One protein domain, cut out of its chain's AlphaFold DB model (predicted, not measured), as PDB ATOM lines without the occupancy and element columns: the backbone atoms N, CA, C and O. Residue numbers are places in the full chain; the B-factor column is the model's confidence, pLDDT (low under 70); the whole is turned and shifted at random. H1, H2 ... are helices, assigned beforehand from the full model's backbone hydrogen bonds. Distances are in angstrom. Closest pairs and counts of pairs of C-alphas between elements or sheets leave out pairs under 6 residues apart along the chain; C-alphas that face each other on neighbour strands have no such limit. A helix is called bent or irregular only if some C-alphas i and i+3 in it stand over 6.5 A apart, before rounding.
ATOM      1  N   VAL A   3     201.000 176.892 218.342       78.75
ATOM      2  CA  VAL A   3     201.904 177.013 217.176       78.75
ATOM      3  C   VAL A   3     201.268 176.495 215.878       78.75
ATOM      4  O   VAL A   3     201.496 177.065 214.816       78.75
ATOM      5  N   ALA A   4     200.445 175.447 215.965       80.88
ATOM      6  CA  ALA A   4     199.766 174.857 214.811       80.88
ATOM      7  C   ALA A   4     198.528 175.661 214.375       80.88
ATOM      8  O   ALA A   4     198.095 175.550 213.234       80.88
ATOM      9  N   ALA A   5     197.961 176.490 215.258       83.19
ATOM     10  CA  ALA A   5     196.785 177.298 214.941       83.19
ATOM     11  C   ALA A   5     197.074 178.400 213.901       83.19
ATOM     12  O   ALA A   5     196.136 178.865 213.244       83.19
ATOM     13  N   PHE A   6     198.354 178.767 213.740       88.19
ATOM     14  CA  PHE A   6     198.848 179.872 212.910       88.19
ATOM     15  C   PHE A   6     199.927 179.441 211.900       88.19
ATOM     16  O   PHE A   6     200.828 180.212 211.565       88.19
ATOM     17  N   ASP A   7     199.854 178.212 211.387       86.25
ATOM     18  CA  ASP A   7     200.838 177.673 210.435       86.25
ATOM     19  C   ASP A   7     200.632 178.176 208.990       86.25
ATOM     20  O   ASP A   7     200.464 177.399 208.062       86.25
ATOM     21  N   CYS A   8     200.603 179.500 208.804       88.69
ATOM     22  CA  CYS A   8     200.422 180.167 207.505       88.69
ATOM     23  C   CYS A   8     201.408 181.336 207.308       88.69
ATOM     24  O   CYS A   8     201.091 182.370 206.720       88.69
ATOM     25  N   CYS A   9     202.626 181.211 207.839       87.25
ATOM     26  CA  CYS A   9     203.578 182.326 207.949       87.25
ATOM     27  C   CYS A   9     204.556 182.476 206.764       87.25
ATOM     28  O   CYS A   9     205.230 183.504 206.658       87.25
ATOM     29  N   GLU A  10     204.652 181.473 205.883       87.00
ATOM     30  CA  GLU A  10     205.606 181.485 204.759       87.00
ATOM     31  C   GLU A  10     205.269 182.593 203.747       87.00
ATOM     32  O   GLU A  10     204.110 182.751 203.350       87.00
ATOM     33  N   LYS A  11     206.281 183.371 203.340       81.75
ATOM     34  CA  LYS A  11     206.112 184.562 202.490       81.75
ATOM     35  C   LYS A  11     205.626 184.211 201.082       81.75
ATOM     36  O   LYS A  11     204.618 184.762 200.653       81.75
ATOM     37  N   ASP A  12     206.275 183.244 200.440       84.62
ATOM     38  CA  ASP A  12     206.104 182.941 199.008       84.62
ATOM     39  C   ASP A  12     205.115 181.793 198.739       84.62
ATOM     40  O   ASP A  12     205.161 181.134 197.701       84.62
ATOM     41  N   ASN A  13     204.227 181.519 199.695       91.25
ATOM     42  CA  ASN A  13     203.232 180.459 199.601       91.25
ATOM     43  C   ASN A  13     201.835 181.075 199.429       91.25
ATOM     44  O   ASN A  13     201.320 181.734 200.336       91.25
ATOM     45  N   GLU A  14     201.224 180.864 198.260       91.12
ATOM     46  CA  GLU A  14     199.916 181.437 197.905       91.12
ATOM     47  C   GLU A  14     198.777 180.920 198.794       91.12
ATOM     48  O   GLU A  14     197.888 181.686 199.167       91.12
ATOM     49  N   GLU A  15     198.822 179.652 199.211       92.31
ATOM     50  CA  GLU A  15     197.831 179.097 200.140       92.31
ATOM     51  C   GLU A  15     197.943 179.782 201.505       92.31
ATOM     52  O   GLU A  15     196.948 180.215 202.085       92.31
ATOM     53  N   HIS A  16     199.172 179.982 201.990       92.75
ATOM     54  CA  HIS A  16     199.397 180.722 203.229       92.75
ATOM     55  C   HIS A  16     198.961 182.179 203.108       92.75
ATOM     56  O   HIS A  16     198.388 182.725 204.045       92.75
ATOM     57  N   LYS A  17     199.193 182.819 201.961       92.00
ATOM     58  CA  LYS A  17     198.734 184.185 201.712       92.00
ATOM     59  C   LYS A  17     197.214 184.287 201.801       92.00
ATOM     60  O   LYS A  17     196.726 185.149 202.528       92.00
ATOM     61  N   LYS A  18     196.482 183.380 201.152       92.94
ATOM     62  CA  LYS A  18     195.019 183.329 201.226       92.94
ATOM     63  C   LYS A  18     194.528 183.108 202.661       92.94
ATOM     64  O   LYS A  18     193.674 183.848 203.139       92.94
ATOM     65  N   GLN A  19     195.119 182.155 203.381       92.12
ATOM     66  CA  GLN A  19     194.775 181.904 204.786       92.12
ATOM     67  C   GLN A  19     195.048 183.120 205.679       92.12
ATOM     68  O   GLN A  19     194.261 183.413 206.576       92.12
ATOM     69  N   ARG A  20     196.136 183.862 205.431       94.31
ATOM     70  CA  ARG A  20     196.419 185.115 206.142       94.31
ATOM     71  C   ARG A  20     195.394 186.197 205.839       94.31
ATOM     72  O   ARG A  20     195.050 186.931 206.752       94.31
ATOM     73  N   GLU A  21     194.915 186.310 204.604       92.25
ATOM     74  CA  GLU A  21     193.869 187.276 204.243       92.25
ATOM     75  C   GLU A  21     192.544 186.968 204.951       92.25
ATOM     76  O   GLU A  21     191.926 187.872 205.515       92.25
ATOM     77  N   GLU A  22     192.149 185.695 205.000       92.31
ATOM     78  CA  GLU A  22     190.964 185.245 205.741       92.31
ATOM     79  C   GLU A  22     191.117 185.479 207.253       92.31
ATOM     80  O   GLU A  22     190.206 185.989 207.906       92.31
ATOM     81  N   LEU A  23     192.289 185.158 207.814       93.19
ATOM     82  CA  LEU A  23     192.583 185.407 209.226       93.19
ATOM     83  C   LEU A  23     192.601 186.900 209.552       93.19
ATOM     84  O   LEU A  23     192.036 187.296 210.567       93.19
ATOM     85  N   TYR A  24     193.190 187.727 208.691       93.69
ATOM     86  CA  TYR A  24     193.210 189.177 208.863       93.69
ATOM     87  C   TYR A  24     191.791 189.734 208.961       93.69
ATOM     88  O   TYR A  24     191.477 190.440 209.913       93.69
ATOM     89  N   ALA A  25     190.913 189.342 208.033       91.62
ATOM     90  CA  ALA A  25     189.514 189.760 208.035       91.62
ATOM     91  C   ALA A  25     188.754 189.290 209.289       91.62
ATOM     92  O   ALA A  25     187.830 189.959 209.734       91.62
ATOM     93  N   SER A  26     189.139 188.150 209.872       91.31
ATOM     94  CA  SER A  26     188.552 187.680 211.135       91.31
ATOM     95  C   SER A  26     189.039 188.449 212.370       91.31
ATOM     96  O   SER A  26     188.300 188.555 213.346       91.31
ATOM     97  N   PHE A  27     190.265 188.982 212.338       93.62
ATOM     98  CA  PHE A  27     190.842 189.772 213.432       93.62
ATOM     99  C   PHE A  27     190.362 191.227 213.377       93.62
ATOM    100  O   PHE A  27     190.034 191.797 214.413       93.62
ATOM    101  N   ASP A  28     190.279 191.807 212.178       91.94
ATOM    102  CA  ASP A  28     189.782 193.162 211.920       91.94
ATOM    103  C   ASP A  28     188.242 193.210 211.966       91.94
ATOM    104  O   ASP A  28     187.552 193.349 210.955       91.94
ATOM    105  N   GLY A  29     187.684 193.043 213.168       86.81
ATOM    106  CA  GLY A  29     186.236 192.963 213.374       86.81
ATOM    107  C   GLY A  29     185.480 194.253 213.037       86.81
ATOM    108  O   GLY A  29     184.270 194.205 212.809       86.81
ATOM    109  N   ASN A  30     186.169 195.396 213.010       87.56
ATOM    110  CA  ASN A  30     185.586 196.697 212.684       87.56
ATOM    111  C   ASN A  30     185.825 197.121 211.212       87.56
ATOM    112  O   ASN A  30     185.222 198.097 210.760       87.56
ATOM    113  N   ALA A  31     186.649 196.369 210.470       85.81
ATOM    114  CA  ALA A  31     187.019 196.584 209.073       85.81
ATOM    115  C   ALA A  31     187.697 197.941 208.775       85.81
ATOM    116  O   ALA A  31     187.553 198.482 207.674       85.81
ATOM    117  N   ASN A  32     188.434 198.509 209.734       86.56
ATOM    118  CA  ASN A  32     189.174 199.765 209.565       86.56
ATOM    119  C   ASN A  32     190.572 199.560 208.949       86.56
ATOM    120  O   ASN A  32     191.252 200.542 208.640       86.56
ATOM    121  N   GLY A  33     191.002 198.309 208.750       86.44
ATOM    122  CA  GLY A  33     192.315 197.973 208.213       86.44
ATOM    123  C   GLY A  33     193.462 198.091 209.219       86.44
ATOM    124  O   GLY A  33     194.612 198.092 208.783       86.44
ATOM    125  N   LEU A  34     193.173 198.166 210.519       89.12
ATOM    126  CA  LEU A  34     194.122 198.274 211.630       89.12
ATOM    127  C   LEU A  34     193.703 197.326 212.761       89.12
ATOM    128  O   LEU A  34     192.581 197.383 213.250       89.12
ATOM    129  N   ILE A  35     194.618 196.483 213.232       92.00
ATOM    130  CA  ILE A  35     194.321 195.514 214.292       92.00
ATOM    131  C   ILE A  35     194.843 196.044 215.629       92.00
ATOM    132  O   ILE A  35     196.037 196.279 215.798       92.00
ATOM    133  N   SER A  36     193.956 196.198 216.608       92.44
ATOM    134  CA  SER A  36     194.310 196.561 217.986       92.44
ATOM    135  C   SER A  36     194.777 195.362 218.822       92.44
ATOM    136  O   SER A  36     194.597 194.196 218.453       92.44
ATOM    137  N   LEU A  37     195.317 195.624 220.019       92.31
ATOM    138  CA  LEU A  37     195.650 194.564 220.981       92.31
ATOM    139  C   LEU A  37     194.411 193.737 221.367       92.31
ATOM    140  O   LEU A  37     194.481 192.513 221.484       92.31
ATOM    141  N   ASN A  38     193.261 194.396 221.546       92.19
ATOM    142  CA  ASN A  38     192.014 193.721 221.901       92.19
ATOM    143  C   ASN A  38     191.494 192.836 220.758       92.19
ATOM    144  O   ASN A  38     191.026 191.722 221.000       92.19
ATOM    145  N   GLU A  39     191.606 193.301 219.515       94.12
ATOM    146  CA  GLU A  39     191.264 192.521 218.320       94.12
ATOM    147  C   GLU A  39     192.226 191.359 218.104       94.12
ATOM    148  O   GLU A  39     191.785 190.256 217.799       94.12
ATOM    149  N   THR A  40     193.517 191.553 218.378       93.94
ATOM    150  CA  THR A  40     194.499 190.462 218.385       93.94
ATOM    151  C   THR A  40     194.102 189.379 219.384       93.94
ATOM    152  O   THR A  40     194.020 188.203 219.028       93.94
ATOM    153  N   GLY A  41     193.789 189.757 220.629       91.75
ATOM    154  CA  GLY A  41     193.330 188.813 221.648       91.75
ATOM    155  C   GLY A  41     192.032 188.100 221.249       91.75
ATOM    156  O   GLY A  41     191.938 186.874 221.325       91.75
ATOM    157  N   SER A  42     191.050 188.856 220.758       92.12
ATOM    158  CA  SER A  42     189.751 188.322 220.330       92.12
ATOM    159  C   SER A  42     189.884 187.367 219.142       92.12
ATOM    160  O   SER A  42     189.309 186.279 219.166       92.12
ATOM    161  N   GLY A  43     190.691 187.723 218.141       93.00
ATOM    162  CA  GLY A  43     190.966 186.904 216.964       93.00
ATOM    163  C   GLY A  43     191.701 185.611 217.312       93.00
ATOM    164  O   GLY A  43     191.320 184.529 216.854       93.00
ATOM    165  N   VAL A  44     192.697 185.674 218.206       93.19
ATOM    166  CA  VAL A  44     193.378 184.472 218.706       93.19
ATOM    167  C   VAL A  44     192.398 183.566 219.447       93.19
ATOM    168  O   VAL A  44     192.345 182.365 219.169       93.19
ATOM    169  N   LEU A  45     191.584 184.116 220.352       92.75
ATOM    170  CA  LEU A  45     190.582 183.338 221.078       92.75
ATOM    171  C   LEU A  45     189.546 182.718 220.133       92.75
ATOM    172  O   LEU A  45     189.190 181.553 220.311       92.75
ATOM    173  N   GLN A  46     189.084 183.450 219.118       93.19
ATOM    174  CA  GLN A  46     188.147 182.944 218.117       93.19
ATOM    175  C   GLN A  46     188.761 181.786 217.322       93.19
ATOM    176  O   GLN A  46     188.137 180.730 217.189       93.19
ATOM    177  N   ARG A  47     190.008 181.938 216.860       92.81
ATOM    178  CA  ARG A  47     190.736 180.887 216.137       92.81
ATOM    179  C   ARG A  47     190.927 179.640 216.995       92.81
ATOM    180  O   ARG A  47     190.677 178.529 216.529       92.81
ATOM    181  N   LEU A  48     191.324 179.810 218.255       91.69
ATOM    182  CA  LEU A  48     191.453 178.702 219.200       91.69
ATOM    183  C   LEU A  48     190.101 178.043 219.488       91.69
ATOM    184  O   LEU A  48     190.029 176.819 219.548       91.69
ATOM    185  N   SER A  49     189.030 178.826 219.619       92.88
ATOM    186  CA  SER A  49     187.668 178.322 219.856       92.88
ATOM    187  C   SER A  49     187.172 177.486 218.684       92.88
ATOM    188  O   SER A  49     186.584 176.428 218.891       92.88
ATOM    189  N   TYR A  50     187.471 177.918 217.458       91.69
ATOM    190  CA  TYR A  50     187.158 177.164 216.250       91.69
ATOM    191  C   TYR A  50     187.887 175.811 216.195       91.69
ATOM    192  O   TYR A  50     187.281 174.803 215.838       91.69
ATOM    193  N   LEU A  51     189.170 175.771 216.568       90.56
ATOM    194  CA  LEU A  51     189.994 174.560 216.465       90.56
ATOM    195  C   LEU A  51     189.838 173.597 217.649       90.56
ATOM    196  O   LEU A  51     189.877 172.382 217.462       90.56
ATOM    197  N   TYR A  52     189.690 174.125 218.863       89.38
ATOM    198  CA  TYR A  52     189.821 173.363 220.108       89.38
ATOM    199  C   TYR A  52     188.589 173.443 221.019       89.38
ATOM    200  O   TYR A  52     188.538 172.775 222.053       89.38
ATOM    201  N   GLY A  53     187.574 174.233 220.656       91.50
ATOM    202  CA  GLY A  53     186.322 174.334 221.402       91.50
ATOM    203  C   GLY A  53     186.544 174.733 222.862       91.50
ATOM    204  O   GLY A  53     186.996 175.836 223.156       91.50
ATOM    205  N   LYS A  54     186.228 173.824 223.792       87.75
ATOM    206  CA  LYS A  54     186.291 174.080 225.243       87.75
ATOM    207  C   LYS A  54     187.712 174.342 225.761       87.75
ATOM    208  O   LYS A  54     187.860 175.086 226.725       87.75
ATOM    209  N   GLU A  55     188.735 173.808 225.094       87.12
ATOM    210  CA  GLU A  55     190.144 174.005 225.478       87.12
ATOM    211  C   GLU A  55     190.695 175.379 225.066       87.12
ATOM    212  O   GLU A  55     191.791 175.771 225.469       87.12
ATOM    213  N   ALA A  56     189.939 176.158 224.287       89.25
ATOM    214  CA  ALA A  56     190.404 177.437 223.770       89.25
ATOM    215  C   ALA A  56     190.679 178.474 224.861       89.25
ATOM    216  O   ALA A  56     191.696 179.159 224.806       89.25
ATOM    217  N   MET A  57     189.799 178.586 225.857       89.06
ATOM    218  CA  MET A  57     189.936 179.585 226.921       89.06
ATOM    219  C   MET A  57     191.130 179.295 227.854       89.06
ATOM    220  O   MET A  57     191.900 180.222 228.115       89.06
ATOM    221  N   PRO A  58     191.353 178.052 228.332       88.88
ATOM    222  CA  PRO A  58     192.582 177.703 229.046       88.88
ATOM    223  C   PRO A  58     193.852 177.988 228.235       88.88
ATOM    224  O   PRO A  58     194.777 178.614 228.753       88.88
ATOM    225  N   LEU A  59     193.879 177.604 226.952       88.12
ATOM    226  CA  LEU A  59     195.018 177.875 226.068       88.12
ATOM    227  C   LEU A  59     195.251 179.377 225.887       88.12
ATOM    228  O   LEU A  59     196.383 179.841 225.989       88.12
ATOM    229  N   TYR A  60     194.187 180.145 225.671       89.56
ATOM    230  CA  TYR A  60     194.260 181.594 225.540       89.56
ATOM    231  C   TYR A  60     194.873 182.243 226.786       89.56
ATOM    232  O   TYR A  60     195.810 183.029 226.675       89.56
ATOM    233  N   LYS A  61     194.399 181.866 227.981       89.06
ATOM    234  CA  LYS A  61     194.930 182.388 229.249       89.06
ATOM    235  C   LYS A  61     196.395 182.017 229.459       89.06
ATOM    236  O   LYS A  61     197.171 182.869 229.881       89.06
ATOM    237  N   ARG A  62     196.775 180.776 229.134       87.44
ATOM    238  CA  ARG A  62     198.153 180.280 229.259       87.44
ATOM    239  C   ARG A  62     199.141 181.131 228.465       87.44
ATOM    240  O   ARG A  62     200.203 181.441 228.978       87.44
ATOM    241  N   TYR A  63     198.790 181.519 227.241       89.56
ATOM    242  CA  TYR A  63     199.692 182.247 226.341       89.56
ATOM    243  C   TYR A  63     199.421 183.753 226.268       89.56
ATOM    244  O   TYR A  63     200.013 184.440 225.440       89.56
ATOM    245  N   TYR A  64     198.560 184.296 227.132       89.06
ATOM    246  CA  TYR A  64     198.152 185.700 227.058       89.06
ATOM    247  C   TYR A  64     199.343 186.675 227.110       89.06
ATOM    248  O   TYR A  64     199.401 187.625 226.332       89.06
ATOM    249  N   ARG A  65     200.347 186.390 227.954       89.06
ATOM    250  CA  ARG A  65     201.590 187.184 228.038       89.06
ATOM    251  C   ARG A  65     202.389 187.158 226.729       89.06
ATOM    252  O   ARG A  65     202.890 188.192 226.298       89.06
ATOM    253  N   SER A  66     202.447 186.001 226.065       90.94
ATOM    254  CA  SER A  66     203.085 185.847 224.752       90.94
ATOM    255  C   SER A  66     202.377 186.662 223.672       90.94
ATOM    256  O   SER A  66     203.036 187.203 222.794       90.94
ATOM    257  N   PHE A  67     201.045 186.767 223.732       89.50
ATOM    258  CA  PHE A  67     200.265 187.539 222.757       89.50
ATOM    259  C   PHE A  67     200.529 189.030 222.866       89.50
ATOM    260  O   PHE A  67     200.677 189.692 221.843       89.50
ATOM    261  N   ILE A  68     200.616 189.542 224.097       89.75
ATOM    262  CA  ILE A  68     200.937 190.949 224.334       89.75
ATOM    263  C   ILE A  68     202.307 191.264 223.736       89.75
ATOM    264  O   ILE A  68     202.401 192.186 222.935       89.75
ATOM    265  N   ARG A  69     203.342 190.471 224.048       90.31
ATOM    266  CA  ARG A  69     204.685 190.699 223.494       90.31
ATOM    267  C   ARG A  69     204.704 190.597 221.967       90.31
ATOM    268  O   ARG A  69     205.201 191.502 221.313       90.31
ATOM    269  N   ALA A  70     204.085 189.558 221.403       93.31
ATOM    270  CA  ALA A  70     203.988 189.393 219.953       93.31
ATOM    271  C   ALA A  70     203.338 190.602 219.265       93.31
ATOM    272  O   ALA A  70     203.773 191.007 218.195       93.31
ATOM    273  N   PHE A  71     202.296 191.171 219.873       92.88
ATOM    274  CA  PHE A  71     201.623 192.352 219.347       92.88
ATOM    275  C   PHE A  71     202.485 193.615 219.459       92.88
ATOM    276  O   PHE A  71     202.560 194.369 218.492       92.88
ATOM    277  N   MET A  72     203.149 193.826 220.602       90.25
ATOM    278  CA  MET A  72     204.050 194.967 220.801       90.25
ATOM    279  C   MET A  72     205.185 194.973 219.771       90.25
ATOM    280  O   MET A  72     205.446 196.011 219.186       90.25
ATOM    281  N   ASP A  73     205.783 193.819 219.474       89.12
ATOM    282  CA  ASP A  73     206.877 193.762 218.498       89.12
ATOM    283  C   ASP A  73     206.371 193.853 217.051       89.12
ATOM    284  O   ASP A  73     207.064 194.352 216.163       89.12
ATOM    285  N   ALA A  74     205.163 193.343 216.780       91.25
ATOM    286  CA  ALA A  74     204.595 193.341 215.435       91.25
ATOM    287  C   ALA A  74     204.150 194.728 214.971       91.25
ATOM    288  O   ALA A  74     204.347 195.041 213.805       91.25
ATOM    289  N   ARG A  75     203.558 195.548 215.844       88.62
ATOM    290  CA  ARG A  75     203.121 196.912 215.476       88.62
ATOM    291  C   ARG A  75     204.283 197.871 215.214       88.62
ATOM    292  O   ARG A  75     204.094 198.919 214.618       88.62
ATOM    293  N   ASP A  76     205.471 197.514 215.693       85.12
ATOM    294  CA  ASP A  76     206.680 198.288 215.444       85.12
ATOM    295  C   ASP A  76     207.412 197.774 214.188       85.12
ATOM    296  O   ASP A  76     208.397 198.382 213.787       85.12
ATOM    297  N   ALA A  77     206.941 196.666 213.570       84.50
ATOM    298  CA  ALA A  77     207.564 195.891 212.479       84.50
ATOM    299  C   ALA A  77     207.743 196.614 211.139       84.50
ATOM    300  O   ALA A  77     208.506 196.161 210.280       84.50
ATOM    301  N   SER A  78     206.981 197.672 210.897       76.81
ATOM    302  CA  SER A  78     207.110 198.491 209.699       76.81
ATOM    303  C   SER A  78     207.386 199.939 210.087       76.81
ATOM    304  O   SER A  78     206.932 200.403 211.132       76.81
ATOM    305  N   PRO A  79     208.102 200.703 209.240       69.38
ATOM    306  CA  PRO A  79     208.198 202.137 209.446       69.38
ATOM    307  C   PRO A  79     206.785 202.742 209.482       69.38
ATOM    308  O   PRO A  79     205.926 202.317 208.698       69.38
ATOM    309  N   PRO A  80     206.542 203.739 210.349       66.44
ATOM    310  CA  PRO A  80     205.221 204.330 210.497       66.44
ATOM    311  C   PRO A  80     204.752 204.871 209.147       66.44
ATOM    312  O   PRO A  80     205.484 205.595 208.469       66.44
ATOM    313  N   SER A  81     203.518 204.551 208.751       64.38
ATOM    314  CA  SER A  81     202.987 204.956 207.441       64.38
ATOM    315  C   SER A  81     202.596 206.443 207.377       64.38
ATOM    316  O   SER A  81     202.111 206.929 206.354       64.38
ATOM    317  N   GLY A  82     202.865 207.188 208.457       64.00
ATOM    318  CA  GLY A  82     202.596 208.615 208.600       64.00
ATOM    319  C   GLY A  82     201.191 208.932 209.111       64.00
ATOM    320  O   GLY A  82     200.851 210.111 209.209       64.00
ATOM    321  N   ARG A  83     200.365 207.928 209.448       66.75
ATOM    322  CA  ARG A  83     199.087 208.180 210.120       66.75
ATOM    323  C   ARG A  83     199.324 208.395 211.619       66.75
ATOM    324  O   ARG A  83     200.221 207.766 212.181       66.75
ATOM    325  N   PRO A  84     198.504 209.232 212.279       60.59
ATOM    326  CA  PRO A  84     198.678 209.589 213.691       60.59
ATOM    327  C   PRO A  84     198.718 208.398 214.659       60.59
ATOM    328  O   PRO A  84     199.269 208.526 215.748       60.59
ATOM    329  N   ASP A  85     198.193 207.244 214.240       64.62
ATOM    330  CA  ASP A  85     197.957 206.088 215.100       64.62
ATOM    331  C   ASP A  85     198.727 204.821 214.685       64.62
ATOM    332  O   ASP A  85     198.643 203.815 215.381       64.62
ATOM    333  N   ASP A  86     199.511 204.838 213.601       63.34
ATOM    334  CA  ASP A  86     200.115 203.608 213.043       63.34
ATOM    335  C   ASP A  86     201.055 202.872 214.010       63.34
ATOM    336  O   ASP A  86     201.280 201.685 213.846       63.34
ATOM    337  N   THR A  87     201.573 203.546 215.039       70.06
ATOM    338  CA  THR A  87     202.459 202.939 216.053       70.06
ATOM    339  C   THR A  87     201.708 202.143 217.124       70.06
ATOM    340  O   THR A  87     202.309 201.424 217.918       70.06
ATOM    341  N   GLN A  88     200.384 202.303 217.219       81.31
ATOM    342  CA  GLN A  88     199.574 201.668 218.263       81.31
ATOM    343  C   GLN A  88     198.841 200.416 217.774       81.31
ATOM    344  O   GLN A  88     198.350 199.645 218.604       81.31
ATOM    345  N   PHE A  89     198.792 200.196 216.460       87.88
ATOM    346  CA  PHE A  89     198.023 199.137 215.812       87.88
ATOM    347  C   PHE A  89     198.906 198.315 214.877       87.88
ATOM    348  O   PHE A  89     199.901 198.802 214.367       87.88
ATOM    349  N   VAL A  90     198.503 197.072 214.621       89.69
ATOM    350  CA  VAL A  90     199.136 196.219 213.613       89.69
ATOM    351  C   VAL A  90     198.471 196.455 212.262       89.69
ATOM    352  O   VAL A  90     197.261 196.266 212.105       89.69
ATOM    353  N   CYS A  91     199.273 196.815 211.268       88.88
ATOM    354  CA  CYS A  91     198.837 196.994 209.889       88.88
ATOM    355  C   CYS A  91     198.843 195.673 209.098       88.88
ATOM    356  O   CYS A  91     199.450 194.665 209.474       88.88
ATOM    357  N   LYS A  92     198.230 195.680 207.907       87.44
ATOM    358  CA  LYS A  92     198.216 194.511 207.006       87.44
ATOM    359  C   LYS A  92     199.616 194.021 206.604       87.44
ATOM    360  O   LYS A  92     199.811 192.816 206.448       87.44
ATOM    361  N   SER A  93     200.585 194.927 206.447       86.81
ATOM    362  CA  SER A  93     201.992 194.587 206.163       86.81
ATOM    363  C   SER A  93     202.672 193.850 207.322       86.81
ATOM    364  O   SER A  93     203.534 193.001 207.098       86.81
ATOM    365  N   GLU A  94     202.243 194.128 208.550       90.69
ATOM    366  CA  GLU A  94     202.822 193.617 209.794       90.69
ATOM    367  C   GLU A  94     202.139 192.340 210.273       90.69
ATOM    368  O   GLU A  94     202.735 191.535 210.984       90.69
ATOM    369  N   PHE A  95     200.905 192.088 209.833       93.31
ATOM    370  CA  PHE A  95     200.118 190.948 210.292       93.31
ATOM    371  C   PHE A  95     200.813 189.597 210.092       93.31
ATOM    372  O   PHE A  95     200.719 188.708 210.935       93.31
ATOM    373  N   ARG A  96     201.567 189.426 208.999       93.94
ATOM    374  CA  ARG A  96     202.361 188.203 208.806       93.94
ATOM    375  C   ARG A  96     203.391 188.026 209.929       93.94
ATOM    376  O   ARG A  96     203.559 186.909 210.406       93.94
ATOM    377  N   LEU A  97     204.064 189.105 210.335       93.25
ATOM    378  CA  LEU A  97     205.033 189.087 211.432       93.25
ATOM    379  C   LEU A  97     204.342 188.853 212.774       93.25
ATOM    380  O   LEU A  97     204.822 188.024 213.538       93.25
ATOM    381  N   LEU A  98     203.158 189.433 213.004       94.56
ATOM    382  CA  LEU A  98     202.337 189.102 214.174       94.56
ATOM    383  C   LEU A  98     202.112 187.587 214.298       94.56
ATOM    384  O   LEU A  98     202.340 187.015 215.362       94.56
ATOM    385  N   LEU A  99     201.716 186.908 213.215       94.50
ATOM    386  CA  LEU A  99     201.501 185.455 213.237       94.50
ATOM    387  C   LEU A  99     202.785 184.666 213.527       94.50
ATOM    388  O   LEU A  99     202.745 183.665 214.247       94.50
ATOM    389  N   VAL A 100     203.925 185.116 213.000       93.50
ATOM    390  CA  VAL A 100     205.237 184.523 213.292       93.50
ATOM    391  C   VAL A 100     205.569 184.689 214.772       93.50
ATOM    392  O   VAL A 100     205.883 183.707 215.447       93.50
ATOM    393  N   TYR A 101     205.431 185.901 215.298       94.25
ATOM    394  CA  TYR A 101     205.739 186.230 216.684       94.25
ATOM    395  C   TYR A 101     204.838 185.466 217.654       94.25
ATOM    396  O   TYR A 101     205.337 184.901 218.625       94.25
ATOM    397  N   LEU A 102     203.544 185.315 217.354       94.19
ATOM    398  CA  LEU A 102     202.635 184.477 218.144       94.19
ATOM    399  C   LEU A 102     203.163 183.042 218.301       94.19
ATOM    400  O   LEU A 102     203.053 182.461 219.379       94.19
ATOM    401  N   ARG A 103     203.765 182.461 217.255       93.44
ATOM    402  CA  ARG A 103     204.346 181.105 217.309       93.44
ATOM    403  C   ARG A 103     205.650 181.067 218.099       93.44
ATOM    404  O   ARG A 103     205.859 180.141 218.887       93.44
ATOM    405  N   VAL A 104     206.522 182.048 217.885       93.44
ATOM    406  CA  VAL A 104     207.823 182.143 218.560       93.44
ATOM    407  C   VAL A 104     207.631 182.344 220.058       93.44
ATOM    408  O   VAL A 104     208.061 181.499 220.841       93.44
ATOM    409  N   TYR A 105     206.886 183.377 220.453       94.25
ATOM    410  CA  TYR A 105     206.638 183.703 221.856       94.25
ATOM    411  C   TYR A 105     205.833 182.630 222.587       94.25
ATOM    412  O   TYR A 105     206.027 182.430 223.786       94.25
ATOM    413  N   ALA A 106     204.965 181.892 221.890       93.00
ATOM    414  CA  ALA A 106     204.329 180.704 222.456       93.00
ATOM    415  C   ALA A 106     205.340 179.598 222.770       93.00
ATOM    416  O   ALA A 106     205.253 178.949 223.810       93.00
ATOM    417  N   THR A 107     206.302 179.378 221.872       93.19
ATOM    418  CA  THR A 107     207.338 178.357 222.054       93.19
ATOM    419  C   THR A 107     208.283 178.748 223.186       93.19
ATOM    420  O   THR A 107     208.589 177.917 224.038       93.19
ATOM    421  N   TRP A 108     208.697 180.015 223.251       94.38
ATOM    422  CA  TRP A 108     209.520 180.528 224.348       94.38
ATOM    423  C   TRP A 108     208.799 180.470 225.685       94.38
ATOM    424  O   TRP A 108     209.404 180.056 226.667       94.38
ATOM    425  N   HIS A 109     207.499 180.760 225.720       92.94
ATOM    426  CA  HIS A 109     206.696 180.591 226.927       92.94
ATOM    427  C   HIS A 109     206.667 179.138 227.422       92.94
ATOM    428  O   HIS A 109     206.748 178.896 228.622       92.94
ATOM    429  N   GLU A 110     206.590 178.148 226.527       91.31
ATOM    430  CA  GLU A 110     206.676 176.738 226.933       91.31
ATOM    431  C   GLU A 110     208.043 176.379 227.522       91.31
ATOM    432  O   GLU A 110     208.107 175.645 228.508       91.31
ATOM    433  N   VAL A 111     209.136 176.905 226.959       93.19
ATOM    434  CA  VAL A 111     210.477 176.703 227.528       93.19
ATOM    435  C   VAL A 111     210.593 177.405 228.880       93.19
ATOM    436  O   VAL A 111     211.060 176.794 229.836       93.19
ATOM    437  N   PHE A 112     210.111 178.642 228.984       93.19
ATOM    438  CA  PHE A 112     210.091 179.413 230.222       93.19
ATOM    439  C   PHE A 112     209.354 178.657 231.331       93.19
ATOM    440  O   PHE A 112     209.908 178.419 232.398       93.19
ATOM    441  N   ARG A 113     208.140 178.170 231.050       89.44
ATOM    442  CA  ARG A 113     207.354 177.371 232.003       89.44
ATOM    443  C   ARG A 113     208.014 176.043 232.360       89.44
ATOM    444  O   ARG A 113     207.862 175.574 233.481       89.44
ATOM    445  N   LEU A 114     208.753 175.429 231.437       88.81
ATOM    446  CA  LEU A 114     209.536 174.228 231.728       88.81
ATOM    447  C   LEU A 114     210.646 174.501 232.757       88.81
ATOM    448  O   LEU A 114     210.946 173.607 233.552       88.81
ATOM    449  N   VAL A 115     211.226 175.705 232.756       89.88
ATOM    450  CA  VAL A 115     212.226 176.134 233.744       89.88
ATOM    451  C   VAL A 115     211.573 176.554 235.060       89.88
ATOM    452  O   VAL A 115     211.945 176.031 236.103       89.88
ATOM    453  N   ASP A 116     210.581 177.438 235.009       86.31
ATOM    454  CA  ASP A 116     209.852 177.991 236.166       86.31
ATOM    455  C   ASP A 116     209.191 176.893 237.028       86.31
ATOM    456  O   ASP A 116     209.028 177.025 238.230       86.31
ATOM    457  N   CYS A 117     208.861 175.742 236.436       78.44
ATOM    458  CA  CYS A 117     208.331 174.582 237.162       78.44
ATOM    459  C   CYS A 117     209.395 173.532 237.533       78.44
ATOM    460  O   CYS A 117     209.054 172.404 237.900       78.44
ATOM    461  N   ALA A 118     210.691 173.821 237.385       71.38
ATOM    462  CA  ALA A 118     211.737 172.815 237.568       71.38
ATOM    463  C   ALA A 118     211.908 172.381 239.031       71.38
ATOM    464  O   ALA A 118     212.283 171.230 239.268       71.38
ATOM    465  N   ARG A 119     211.594 173.263 239.991       61.94
ATOM    466  CA  ARG A 119     211.701 173.002 241.435       61.94
ATOM    467  C   ARG A 119     210.501 172.246 242.009       61.94
ATOM    468  O   ARG A 119     210.605 171.716 243.117       61.94
ATOM    469  N   THR A 120     209.373 172.179 241.293       56.03
ATOM    470  CA  THR A 120     208.136 171.583 241.811       56.03
ATOM    471  C   THR A 120     208.386 170.114 242.175       56.03
ATOM    472  O   THR A 120     208.651 169.251 241.333       56.03
ATOM    473  N   ARG A 121     208.395 169.849 243.486       42.66
ATOM    474  CA  ARG A 121     208.834 168.599 244.110       42.66
ATOM    475  C   ARG A 121     207.784 167.516 243.882       42.66
ATOM    476  O   ARG A 121     206.910 167.287 244.705       42.66
ATOM    477  N   GLY A 122     207.878 166.858 242.742       41.50
ATOM    478  CA  GLY A 122     206.969 165.797 242.339       41.50
ATOM    479  C   GLY A 122     206.838 165.874 240.840       41.50
ATOM    480  O   GLY A 122     206.283 166.841 240.336       41.50
ATOM    481  N   VAL A 131     195.090 171.248 233.130       45.44
ATOM    482  CA  VAL A 131     194.760 172.652 233.448       45.44
ATOM    483  C   VAL A 131     195.373 173.089 234.788       45.44
ATOM    484  O   VAL A 131     195.465 174.284 235.072       45.44
ATOM    485  N   GLU A 132     195.844 172.138 235.593       44.59
ATOM    486  CA  GLU A 132     196.634 172.391 236.795       44.59
ATOM    487  C   GLU A 132     198.074 172.717 236.396       44.59
ATOM    488  O   GLU A 132     198.958 171.868 236.282       44.59
ATOM    489  N   VAL A 133     198.278 174.001 236.118       51.09
ATOM    490  CA  VAL A 133     199.587 174.612 235.917       51.09
ATOM    491  C   VAL A 133     200.435 174.312 237.163       51.09
ATOM    492  O   VAL A 133     200.019 174.705 238.253       51.09
ATOM    493  N   PRO A 134     201.590 173.626 237.049       52.69
ATOM    494  CA  PRO A 134     202.457 173.407 238.200       52.69
ATOM    495  C   PRO A 134     202.799 174.753 238.840       52.69
ATOM    496  O   PRO A 134     203.020 175.732 238.120       52.69
ATOM    497  N   GLU A 135     202.807 174.809 240.170       55.34
ATOM    498  CA  GLU A 135     203.138 176.016 240.927       55.34
ATOM    499  C   GLU A 135     204.523 176.520 240.497       55.34
ATOM    500  O   GLU A 135     205.545 175.901 240.792       55.34
ATOM    501  N   GLY A 136     204.513 177.605 239.729       60.69
ATOM    502  CA  GLY A 136     205.662 178.405 239.333       60.69
ATOM    503  C   GLY A 136     205.198 179.853 239.391       60.69
ATOM    504  O   GLY A 136     204.059 180.146 238.997       60.69
ATOM    505  N   ASP A 137     206.017 180.726 239.957       80.00
ATOM    506  CA  ASP A 137     205.676 182.113 240.281       80.00
ATOM    507  C   ASP A 137     205.890 183.068 239.098       80.00
ATOM    508  O   ASP A 137     205.766 184.284 239.252       80.00
ATOM    509  N   TYR A 138     206.097 182.509 237.897       84.38
ATOM    510  CA  TYR A 138     206.448 183.229 236.675       84.38
ATOM    511  C   TYR A 138     207.791 183.955 236.789       84.38
ATOM    512  O   TYR A 138     207.984 184.971 236.120       84.38
ATOM    513  N   ARG A 139     208.702 183.428 237.610       89.56
ATOM    514  CA  ARG A 139     210.023 183.986 237.869       89.56
ATOM    515  C   ARG A 139     211.026 182.851 237.927       89.56
ATOM    516  O   ARG A 139     211.011 182.022 238.824       89.56
ATOM    517  N   ILE A 140     211.960 182.836 236.988       90.69
ATOM    518  CA  ILE A 140     213.012 181.825 237.004       90.69
ATOM    519  C   ILE A 140     214.044 182.227 238.053       90.69
ATOM    520  O   ILE A 140     214.759 183.216 237.891       90.69
ATOM    521  N   SER A 141     214.167 181.435 239.112       91.38
ATOM    522  CA  SER A 141     215.291 181.528 240.043       91.38
ATOM    523  C   SER A 141     216.547 180.848 239.483       91.38
ATOM    524  O   SER A 141     216.490 179.987 238.598       91.38
ATOM    525  N   ARG A 142     217.719 181.183 240.038       91.44
ATOM    526  CA  ARG A 142     218.991 180.558 239.628       91.44
ATOM    527  C   ARG A 142     218.979 179.042 239.812       91.44
ATOM    528  O   ARG A 142     219.476 178.311 238.956       91.44
ATOM    529  N   ASP A 143     218.399 178.564 240.909       90.19
ATOM    530  CA  ASP A 143     218.299 177.133 241.195       90.19
ATOM    531  C   ASP A 143     217.440 176.404 240.153       90.19
ATOM    532  O   ASP A 143     217.797 175.309 239.712       90.19
ATOM    533  N   GLU A 144     216.317 177.005 239.751       90.94
ATOM    534  CA  GLU A 144     215.426 176.461 238.719       90.94
ATOM    535  C   GLU A 144     216.109 176.412 237.364       90.94
ATOM    536  O   GLU A 144     216.064 175.376 236.698       90.94
ATOM    537  N   TRP A 145     216.815 177.484 236.997       93.88
ATOM    538  CA  TRP A 145     217.620 177.519 235.784       93.88
ATOM    539  C   TRP A 145     218.630 176.370 235.750       93.88
ATOM    540  O   TRP A 145     218.615 175.562 234.818       93.88
ATOM    541  N   LEU A 146     219.447 176.229 236.801       92.31
ATOM    542  CA  LEU A 146     220.473 175.186 236.894       92.31
ATOM    543  C   LEU A 146     219.889 173.771 236.793       92.31
ATOM    544  O   LEU A 146     220.443 172.923 236.090       92.31
ATOM    545  N   GLN A 147     218.756 173.514 237.451       90.19
ATOM    546  CA  GLN A 147     218.075 172.217 237.397       90.19
ATOM    547  C   GLN A 147     217.432 171.945 236.030       90.19
ATOM    548  O   GLN A 147     217.351 170.791 235.595       90.19
ATOM    549  N   ALA A 148     216.974 172.988 235.338       91.81
ATOM    550  CA  ALA A 148     216.311 172.874 234.048       91.81
ATOM    551  C   ALA A 148     217.278 172.800 232.858       91.81
ATOM    552  O   ALA A 148     216.861 172.321 231.803       91.81
ATOM    553  N   LEU A 149     218.549 173.201 233.005       93.25
ATOM    554  CA  LEU A 149     219.541 173.240 231.916       93.25
ATOM    555  C   LEU A 149     219.551 171.982 231.019       93.25
ATOM    556  O   LEU A 149     219.505 172.133 229.793       93.25
ATOM    557  N   PRO A 150     219.554 170.737 231.549       91.69
ATOM    558  CA  PRO A 150     219.497 169.549 230.699       91.69
ATOM    559  C   PRO A 150     218.205 169.471 229.874       91.69
ATOM    560  O   PRO A 150     218.244 169.146 228.689       91.69
ATOM    561  N   LYS A 151     217.058 169.808 230.479       91.31
ATOM    562  CA  LYS A 151     215.747 169.795 229.812       91.31
ATOM    563  C   LYS A 151     215.654 170.887 228.744       91.31
ATOM    564  O   LYS A 151     215.146 170.614 227.660       91.31
ATOM    565  N   VAL A 152     216.186 172.081 229.020       93.12
ATOM    566  CA  VAL A 152     216.256 173.201 228.066       93.12
ATOM    567  C   VAL A 152     217.063 172.803 226.834       93.12
ATOM    568  O   VAL A 152     216.570 172.921 225.715       93.12
ATOM    569  N   ARG A 153     218.258 172.228 227.019       92.56
ATOM    570  CA  ARG A 153     219.098 171.773 225.899       92.56
ATOM    571  C   ARG A 153     218.428 170.661 225.085       92.56
ATOM    572  O   ARG A 153     218.521 170.656 223.862       92.56
ATOM    573  N   VAL A 154     217.706 169.741 225.730       91.44
ATOM    574  CA  VAL A 154     216.920 168.705 225.029       91.44
ATOM    575  C   VAL A 154     215.759 169.315 224.234       91.44
ATOM    576  O   VAL A 154     215.539 168.934 223.081       91.44
ATOM    577  N   ALA A 155     215.038 170.287 224.800       91.06
ATOM    578  CA  ALA A 155     214.017 171.042 224.074       91.06
ATOM    579  C   ALA A 155     214.624 171.764 222.856       91.06
ATOM    580  O   ALA A 155     214.059 171.715 221.761       91.06
ATOM    581  N   ALA A 156     215.830 172.315 223.013       91.88
ATOM    582  CA  ALA A 156     216.579 173.013 221.970       91.88
ATOM    583  C   ALA A 156     217.061 172.132 220.806       91.88
ATOM    584  O   ALA A 156     217.337 172.616 219.703       91.88
ATOM    585  N   LEU A 157     217.164 170.825 221.039       90.69
ATOM    586  CA  LEU A 157     217.471 169.827 220.015       90.69
ATOM    587  C   LEU A 157     216.213 169.227 219.373       90.69
ATOM    588  O   LEU A 157     216.330 168.421 218.453       90.69
ATOM    589  N   SER A 158     215.022 169.591 219.855       90.62
ATOM    590  CA  SER A 158     213.752 169.025 219.406       90.62
ATOM    591  C   SER A 158     212.767 170.110 218.972       90.62
ATOM    592  O   SER A 158     212.817 170.560 217.833       90.62
ATOM    593  N   TRP A 159     211.855 170.513 219.852       88.88
ATOM    594  CA  TRP A 159     210.689 171.331 219.515       88.88
ATOM    595  C   TRP A 159     210.895 172.843 219.696       88.88
ATOM    596  O   TRP A 159     210.065 173.614 219.223       88.88
ATOM    597  N   ALA A 160     211.985 173.281 220.337       91.56
ATOM    598  CA  ALA A 160     212.324 174.697 220.523       91.56
ATOM    599  C   ALA A 160     213.738 175.019 220.006       91.56
ATOM    600  O   ALA A 160     214.603 175.362 220.807       91.56
ATOM    601  N   PRO A 161     214.012 174.896 218.693       92.12
ATOM    602  CA  PRO A 161     215.363 174.847 218.122       92.12
ATOM    603  C   PRO A 161     216.147 176.181 218.097       92.12
ATOM    604  O   PRO A 161     216.830 176.462 217.113       92.12
ATOM    605  N   PHE A 162     216.093 176.970 219.170       93.88
ATOM    606  CA  PHE A 162     216.750 178.271 219.307       93.88
ATOM    607  C   PHE A 162     218.205 178.147 219.785       93.88
ATOM    608  O   PHE A 162     218.536 177.297 220.617       93.88
ATOM    609  N   ILE A 163     219.080 179.005 219.269       91.94
ATOM    610  CA  ILE A 163     220.536 178.984 219.462       91.94
ATOM    611  C   ILE A 163     220.908 179.163 220.929       91.94
ATOM    612  O   ILE A 163     221.661 178.340 221.457       91.94
ATOM    613  N   ALA A 164     220.342 180.176 221.591       92.88
ATOM    614  CA  ALA A 164     220.583 180.447 223.008       92.88
ATOM    615  C   ALA A 164     220.313 179.202 223.869       92.88
ATOM    616  O   ALA A 164     221.129 178.799 224.692       92.88
ATOM    617  N   LEU A 165     219.212 178.498 223.588       93.94
ATOM    618  CA  LEU A 165     218.802 177.314 224.342       93.94
ATOM    619  C   LEU A 165     219.723 176.104 224.121       93.94
ATOM    620  O   LEU A 165     219.874 175.270 225.014       93.94
ATOM    621  N   ARG A 166     220.356 175.988 222.947       91.88
ATOM    622  CA  ARG A 166     221.287 174.884 222.641       91.88
ATOM    623  C   ARG A 166     222.585 175.000 223.426       91.88
ATOM    624  O   ARG A 166     223.128 173.981 223.853       91.88
ATOM    625  N   ALA A 167     223.069 176.225 223.594       88.25
ATOM    626  CA  ALA A 167     224.299 176.527 224.316       88.25
ATOM    627  C   ALA A 167     224.052 176.993 225.762       88.25
ATOM    628  O   ALA A 167     225.018 177.319 226.449       88.25
ATOM    629  N   ALA A 168     222.796 176.944 226.228       92.94
ATOM    630  CA  ALA A 168     222.369 177.429 227.535       92.94
ATOM    631  C   ALA A 168     223.301 176.956 228.655       92.94
ATOM    632  O   ALA A 168     223.577 175.756 228.764       92.94
ATOM    633  N   SER A 169     223.785 177.870 229.484       94.44
ATOM    634  CA  SER A 169     224.801 177.653 230.508       94.44
ATOM    635  C   SER A 169     224.398 178.271 231.849       94.44
ATOM    636  O   SER A 169     223.493 179.095 231.931       94.44
ATOM    637  N   ALA A 170     225.085 177.887 232.927       92.94
ATOM    638  CA  ALA A 170     224.856 178.466 234.252       92.94
ATOM    639  C   ALA A 170     225.116 179.984 234.297       92.94
ATOM    640  O   ALA A 170     224.454 180.684 235.057       92.94
ATOM    641  N   ALA A 171     226.060 180.473 233.484       92.38
ATOM    642  CA  ALA A 171     226.426 181.886 233.423       92.38
ATOM    643  C   ALA A 171     225.364 182.746 232.724       92.38
ATOM    644  O   ALA A 171     225.336 183.955 232.924       92.38
ATOM    645  N   ASP A 172     224.482 182.134 231.933       93.62
ATOM    646  CA  ASP A 172     223.473 182.865 231.163       93.62
ATOM    647  C   ASP A 172     222.390 183.453 232.073       93.62
ATOM    648  O   ASP A 172     221.709 184.389 231.679       93.62
ATOM    649  N   PHE A 173     222.247 182.949 233.305       93.56
ATOM    650  CA  PHE A 173     221.336 183.535 234.286       93.56
ATOM    651  C   PHE A 173     221.677 185.002 234.565       93.56
ATOM    652  O   PHE A 173     220.796 185.852 234.533       93.56
ATOM    653  N   ASP A 174     222.961 185.293 234.780       91.69
ATOM    654  CA  ASP A 174     223.452 186.652 235.035       91.69
ATOM    655  C   ASP A 174     223.336 187.556 233.800       91.69
ATOM    656  O   ASP A 174     223.265 188.771 233.920       91.69
ATOM    657  N   GLU A 175     223.328 186.968 232.602       90.75
ATOM    658  CA  GLU A 175     223.107 187.702 231.352       90.75
ATOM    659  C   GLU A 175     221.620 188.002 231.112       90.75
ATOM    660  O   GLU A 175     221.286 189.002 230.475       90.75
ATOM    661  N   MET A 176     220.732 187.128 231.590       92.81
ATOM    662  CA  MET A 176     219.285 187.302 231.495       92.81
ATOM    663  C   MET A 176     218.752 188.307 232.524       92.81
ATOM    664  O   MET A 176     217.920 189.125 232.155       92.81
ATOM    665  N   ASP A 177     219.226 188.264 233.774       91.94
ATOM    666  CA  ASP A 177     218.804 189.148 234.880       91.94
ATOM    667  C   ASP A 177     219.398 190.562 234.727       91.94
ATOM    668  O   ASP A 177     220.262 191.006 235.486       91.94
ATOM    669  N   VAL A 178     218.972 191.270 233.678       85.12
ATOM    670  CA  VAL A 178     219.471 192.609 233.332       85.12
ATOM    671  C   VAL A 178     219.034 193.638 234.374       85.12
ATOM    672  O   VAL A 178     219.754 194.609 234.619       85.12
ATOM    673  N   ASN A 179     217.867 193.442 234.996       83.94
ATOM    674  CA  ASN A 179     217.363 194.346 236.025       83.94
ATOM    675  C   ASN A 179     218.007 194.123 237.413       83.94
ATOM    676  O   ASN A 179     217.851 194.977 238.291       83.94
ATOM    677  N   GLY A 180     218.758 193.029 237.604       84.88
ATOM    678  CA  GLY A 180     219.432 192.691 238.861       84.88
ATOM    679  C   GLY A 180     218.469 192.304 239.988       84.88
ATOM    680  O   GLY A 180     218.796 192.454 241.168       84.88
ATOM    681  N   GLY A 181     217.266 191.851 239.643       83.94
ATOM    682  CA  GLY A 181     216.184 191.501 240.556       83.94
ATOM    683  C   GLY A 181     216.374 190.144 241.235       83.94
ATOM    684  O   GLY A 181     215.581 189.779 242.110       83.94
ATOM    685  N   GLY A 182     217.403 189.380 240.853       88.25
ATOM    686  CA  GLY A 182     217.706 188.057 241.398       88.25
ATOM    687  C   GLY A 182     216.799 186.947 240.859       88.25
ATOM    688  O   GLY A 182     216.810 185.831 241.386       88.25
ATOM    689  N   HIS A 183     216.006 187.248 239.835       90.38
ATOM    690  CA  HIS A 183     215.129 186.333 239.117       90.38
ATOM    691  C   HIS A 183     214.983 186.805 237.675       90.38
ATOM    692  O   HIS A 183     215.128 187.987 237.403       90.38
ATOM    693  N   VAL A 184     214.673 185.876 236.774       93.00
ATOM    694  CA  VAL A 184     214.472 186.177 235.355       93.00
ATOM    695  C   VAL A 184     212.985 186.108 235.029       93.00
ATOM    696  O   VAL A 184     212.359 185.048 235.154       93.00
ATOM    697  N   ASP A 185     212.428 187.227 234.580       91.38
ATOM    698  CA  ASP A 185     211.050 187.299 234.096       91.38
ATOM    699  C   ASP A 185     210.931 186.796 232.644       91.38
ATOM    700  O   ASP A 185     211.902 186.688 231.891       91.38
ATOM    701  N   LEU A 186     209.699 186.512 232.199       90.81
ATOM    702  CA  LEU A 186     209.444 186.060 230.821       90.81
ATOM    703  C   LEU A 186     209.988 187.040 229.773       90.81
ATOM    704  O   LEU A 186     210.452 186.606 228.719       90.81
ATOM    705  N   GLN A 187     209.907 188.343 230.046       90.69
ATOM    706  CA  GLN A 187     210.397 189.376 229.139       90.69
ATOM    707  C   GLN A 187     211.913 189.269 228.944       90.69
ATOM    708  O   GLN A 187     212.367 189.154 227.809       90.69
ATOM    709  N   GLU A 188     212.672 189.223 230.036       93.06
ATOM    710  CA  GLU A 188     214.132 189.089 230.022       93.06
ATOM    711  C   GLU A 188     214.580 187.803 229.324       93.06
ATOM    712  O   GLU A 188     215.484 187.812 228.486       93.06
ATOM    713  N   PHE A 189     213.882 186.696 229.598       94.88
ATOM    714  CA  PHE A 189     214.126 185.429 228.919       94.88
ATOM    715  C   PHE A 189     213.916 185.539 227.401       94.88
ATOM    716  O   PHE A 189     214.742 185.063 226.621       94.88
ATOM    717  N   CYS A 190     212.823 186.170 226.966       93.62
ATOM    718  CA  CYS A 190     212.535 186.363 225.546       93.62
ATOM    719  C   CYS A 190     213.594 187.240 224.868       93.62
ATOM    720  O   CYS A 190     214.095 186.868 223.811       93.62
ATOM    721  N   GLU A 191     213.978 188.349 225.498       91.75
ATOM    722  CA  GLU A 191     214.992 189.276 224.982       91.75
ATOM    723  C   GLU A 191     216.369 188.612 224.857       91.75
ATOM    724  O   GLU A 191     217.092 188.848 223.887       91.75
ATOM    725  N   TRP A 192     216.730 187.730 225.792       93.88
ATOM    726  CA  TRP A 192     217.958 186.939 225.706       93.88
ATOM    727  C   TRP A 192     217.960 185.975 224.513       93.88
ATOM    728  O   TRP A 192     218.928 185.952 223.743       93.88
ATOM    729  N   VAL A 193     216.875 185.220 224.302       94.81
ATOM    730  CA  VAL A 193     216.779 184.310 223.146       94.81
ATOM    731  C   VAL A 193     216.749 185.100 221.834       94.81
ATOM    732  O   VAL A 193     217.471 184.765 220.895       94.81
ATOM    733  N   GLU A 194     215.960 186.172 221.779       92.06
ATOM    734  CA  GLU A 194     215.837 187.068 220.630       92.06
ATOM    735  C   GLU A 194     217.194 187.646 220.212       92.06
ATOM    736  O   GLU A 194     217.566 187.582 219.037       92.06
ATOM    737  N   ARG A 195     217.973 188.151 221.174       90.69
ATOM    738  CA  ARG A 195     219.309 188.709 220.937       90.69
ATOM    739  C   ARG A 195     220.241 187.692 220.286       90.69
ATOM    740  O   ARG A 195     220.913 188.025 219.311       90.69
ATOM    741  N   ALA A 196     220.265 186.456 220.783       91.56
ATOM    742  CA  ALA A 196     221.105 185.402 220.219       91.56
ATOM    743  C   ALA A 196     220.705 185.046 218.776       91.56
ATOM    744  O   ALA A 196     221.574 184.886 217.917       91.56
ATOM    745  N   GLU A 197     219.402 184.967 218.488       92.38
ATOM    746  CA  GLU A 197     218.889 184.690 217.139       92.38
ATOM    747  C   GLU A 197     219.221 185.823 216.158       92.38
ATOM    748  O   GLU A 197     219.715 185.565 215.055       92.38
ATOM    749  N   LYS A 198     219.004 187.081 216.567       90.19
ATOM    750  CA  LYS A 198     219.342 188.269 215.769       90.19
ATOM    751  C   LYS A 198     220.856 188.331 215.490       90.19
ATOM    752  O   LYS A 198     221.260 188.564 214.348       90.19
ATOM    753  N   LEU A 199     221.704 188.071 216.494       88.25
ATOM    754  CA  LEU A 199     223.171 188.065 216.354       88.25
ATOM    755  C   LEU A 199     223.657 186.995 215.378       88.25
ATOM    756  O   LEU A 199     224.520 187.258 214.541       88.25
ATOM    757  N   ALA A 200     223.082 185.798 215.464       88.00
ATOM    758  CA  ALA A 200     223.396 184.694 214.569       88.00
ATOM    759  C   ALA A 200     222.766 184.838 213.171       88.00
ATOM    760  O   ALA A 200     223.018 183.997 212.308       88.00
ATOM    761  N   ALA A 201     221.964 185.887 212.940       89.06
ATOM    762  CA  ALA A 201     221.255 186.149 211.690       89.06
ATOM    763  C   ALA A 201     220.462 184.931 211.189       89.06
ATOM    764  O   ALA A 201     220.436 184.626 209.994       89.06
ATOM    765  N   THR A 202     219.828 184.206 212.111       90.81
ATOM    766  CA  THR A 202     218.979 183.074 211.741       90.81
ATOM    767  C   THR A 202     217.748 183.560 210.981       90.81
ATOM    768  O   THR A 202     217.357 184.718 211.129       90.81
ATOM    769  N   PRO A 203     217.073 182.696 210.203       89.31
ATOM    770  CA  PRO A 203     215.798 183.048 209.587       89.31
ATOM    771  C   PRO A 203     214.806 183.725 210.544       89.31
ATOM    772  O   PRO A 203     214.181 184.706 210.155       89.31
ATOM    773  N   ILE A 204     214.699 183.255 211.794       89.19
ATOM    774  CA  ILE A 204     213.811 183.883 212.777       89.19
ATOM    775  C   ILE A 204     214.394 185.173 213.358       89.19
ATOM    776  O   ILE A 204     213.657 186.140 213.517       89.19
ATOM    777  N   GLY A 205     215.705 185.234 213.597       88.19
ATOM    778  CA  GLY A 205     216.384 186.450 214.039       88.19
ATOM    779  C   GLY A 205     216.285 187.590 213.026       88.19
ATOM    780  O   GLY A 205     216.125 188.740 213.416       88.19
ATOM    781  N   VAL A 206     216.306 187.281 211.727       88.62
ATOM    782  CA  VAL A 206     216.070 188.262 210.656       88.62
ATOM    783  C   VAL A 206     214.635 188.781 210.692       88.62
ATOM    784  O   VAL A 206     214.423 189.966 210.461       88.62
ATOM    785  N   GLU A 207     213.650 187.924 210.981       88.19
ATOM    786  CA  GLU A 207     212.257 188.364 211.097       88.19
ATOM    787  C   GLU A 207     211.986 189.154 212.382       88.19
ATOM    788  O   GLU A 207     211.250 190.124 212.311       88.19
ATOM    789  N   LEU A 208     212.609 188.802 213.510       85.81
ATOM    790  CA  LEU A 208     212.518 189.553 214.772       85.81
ATOM    791  C   LEU A 208     213.292 190.884 214.725       85.81
ATOM    792  O   LEU A 208     212.948 191.841 215.407       85.81
ATOM    793  N   GLY A 209     214.364 190.959 213.932       77.69
ATOM    794  CA  GLY A 209     215.247 192.125 213.817       77.69
ATOM    795  C   GLY A 209     214.842 193.158 212.769       77.69
ATOM    796  O   GLY A 209     215.676 193.987 212.415       77.69
ATOM    797  N   VAL A 210     213.614 193.117 212.241       79.12
ATOM    798  CA  VAL A 210     213.187 194.004 211.138       79.12
ATOM    799  C   VAL A 210     213.266 195.493 211.516       79.12
ATOM    800  O   VAL A 210     213.596 196.307 210.656       79.12
ATOM    801  N   ASN A 211     213.058 195.840 212.791       68.56
ATOM    802  CA  ASN A 211     212.966 197.244 213.250       68.56
ATOM    803  C   ASN A 211     214.210 197.742 213.960       68.56
ATOM    804  O   ASN A 211     214.452 198.939 214.065       68.56
ATOM    805  N   GLU A 212     214.979 196.799 214.484       70.50
ATOM    806  CA  GLU A 212     216.118 197.054 215.340       70.50
ATOM    807  C   GLU A 212     217.330 196.398 214.693       70.50
ATOM    808  O   GLU A 212     217.662 195.246 215.008       70.50
ATOM    809  N   PRO A 213     217.990 197.091 213.751       60.19
ATOM    810  CA  PRO A 213     219.262 196.618 213.249       60.19
ATOM    811  C   PRO A 213     220.225 196.540 214.434       60.19
ATOM    812  O   PRO A 213     220.597 197.556 215.018       60.19
ATOM    813  N   LEU A 214     220.606 195.318 214.814       61.25
ATOM    814  CA  LEU A 214     221.584 195.114 215.872       61.25
ATOM    815  C   LEU A 214     222.883 195.835 215.516       61.25
ATOM    816  O   LEU A 214     223.499 195.534 214.486       61.25
ATOM    817  N   ASP A 215     223.350 196.697 216.414       61.25
ATOM    818  CA  ASP A 215     224.719 197.187 216.364       61.25
ATOM    819  C   ASP A 215     225.672 196.055 216.770       61.25
ATOM    820  O   ASP A 215     226.018 195.854 217.936       61.25
ATOM    821  N   ARG A 216     226.079 195.265 215.772       58.28
ATOM    822  CA  ARG A 216     227.002 194.135 215.944       58.28
ATOM    823  C   ARG A 216     228.369 194.565 216.490       58.28
ATOM    824  O   ARG A 216     229.100 193.696 216.954       58.28
TER     825      ARG A 216
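This is residues 3 to 122 and 131 to 216 of the 348 residues of the protein "Flagellar calcium-binding protein" of Chrysochromulina tobinii (UniProt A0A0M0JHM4). The long helix H4 runs through the middle of an all-helix body, with H3 folded back along it as a helical hairpin, H1 and the bent helix H2 to one side, and a second group to the other, in which H6, H7 and H9 pack on H8 while H5 packs on H4 and H6. The helices that touch mostly cross. The printed part has 206 residues with nine named helices, H1 to H9 in chain order, and no named strand. It is compact, with a radius of gyration of the C-alphas of 17.6 A, and rounded, spanning 49 by 45 by 31 A.

H1, residues 14 to 27, begins at C-alpha 14 (199.916, 181.437, 197.905) and is 19.8 A long. H2, residues 37 to 62, was assigned as one helix by its hydrogen bonds but is bent, with C-alphas 51 and 54 9.5 A apart; its arms are H2a, residues 37 to 51, 21.3 A, and H2b, residues 54 to 62, 14.0 A. H2b is irregular, with C-alphas 54 and 57 6.8 A apart. H3 is residues 64 to 75, 16.9 A, and H4 is residues 95 to 116, 30.5 A, ending at C-alpha 116 (209.852, 177.991, 236.166). H5, residues 142 to 156, 19.4 A, is irregular, with C-alphas 147 and 150 7.3 A apart. The short H6 and H7 are residues 163 to 167 and 172 to 176. H8 is residues 186 to 199, 20.0 A, and H9, residues 203 to 208, ends at C-alpha 208 (212.518, 189.553, 214.772).

H1 touches H2a with residues 26 to 27 alone, closest at the C-alphas of Phe 27 and Gly 43, 4.6 A. H2a touches H3, closest at the C-alphas of Leu 37 and Phe 71, 6.6 A. H3 and H4 touch as a hairpin, closest at the C-alphas of Ala 70 and Tyr 101, 4.9 A, opposite ways at a steep tilt of 36 degrees, only just past shallow. H4 touches H5, closest at the C-alphas of Val 115 and Ala 148, 5.2 A. The hub H8 touches H4, H6, H7 and H9; its closest C-alphas are Cys 190 to Trp 108, 6.7 A, Val 193 to Ala 164, 5.4 A, Glu 188 to Met 176, 5.6 A, and Lys 198 to Gly 205, 3.9 A. Every O i to N i+4 pair is within hydrogen-bond range in H1, H2a, H3, H4, H6, H7, H8 and H9, against 4 of 5 in H2b and 9 of 11 in H5.

The C-alphas farthest apart are those of Gly 82 and Gly 122, 54.7 A. Residues 123 to 130 are not printed, and C-alphas 122 and 131 are 16.6 A apart across this cut. The link from H3 to H4 is long, 19 residues. Mean pLDDT of the printed part is 86.4; residues 79 to 86, 119 to 122, 131 to 136, 211 and 213 to 216 are under 70.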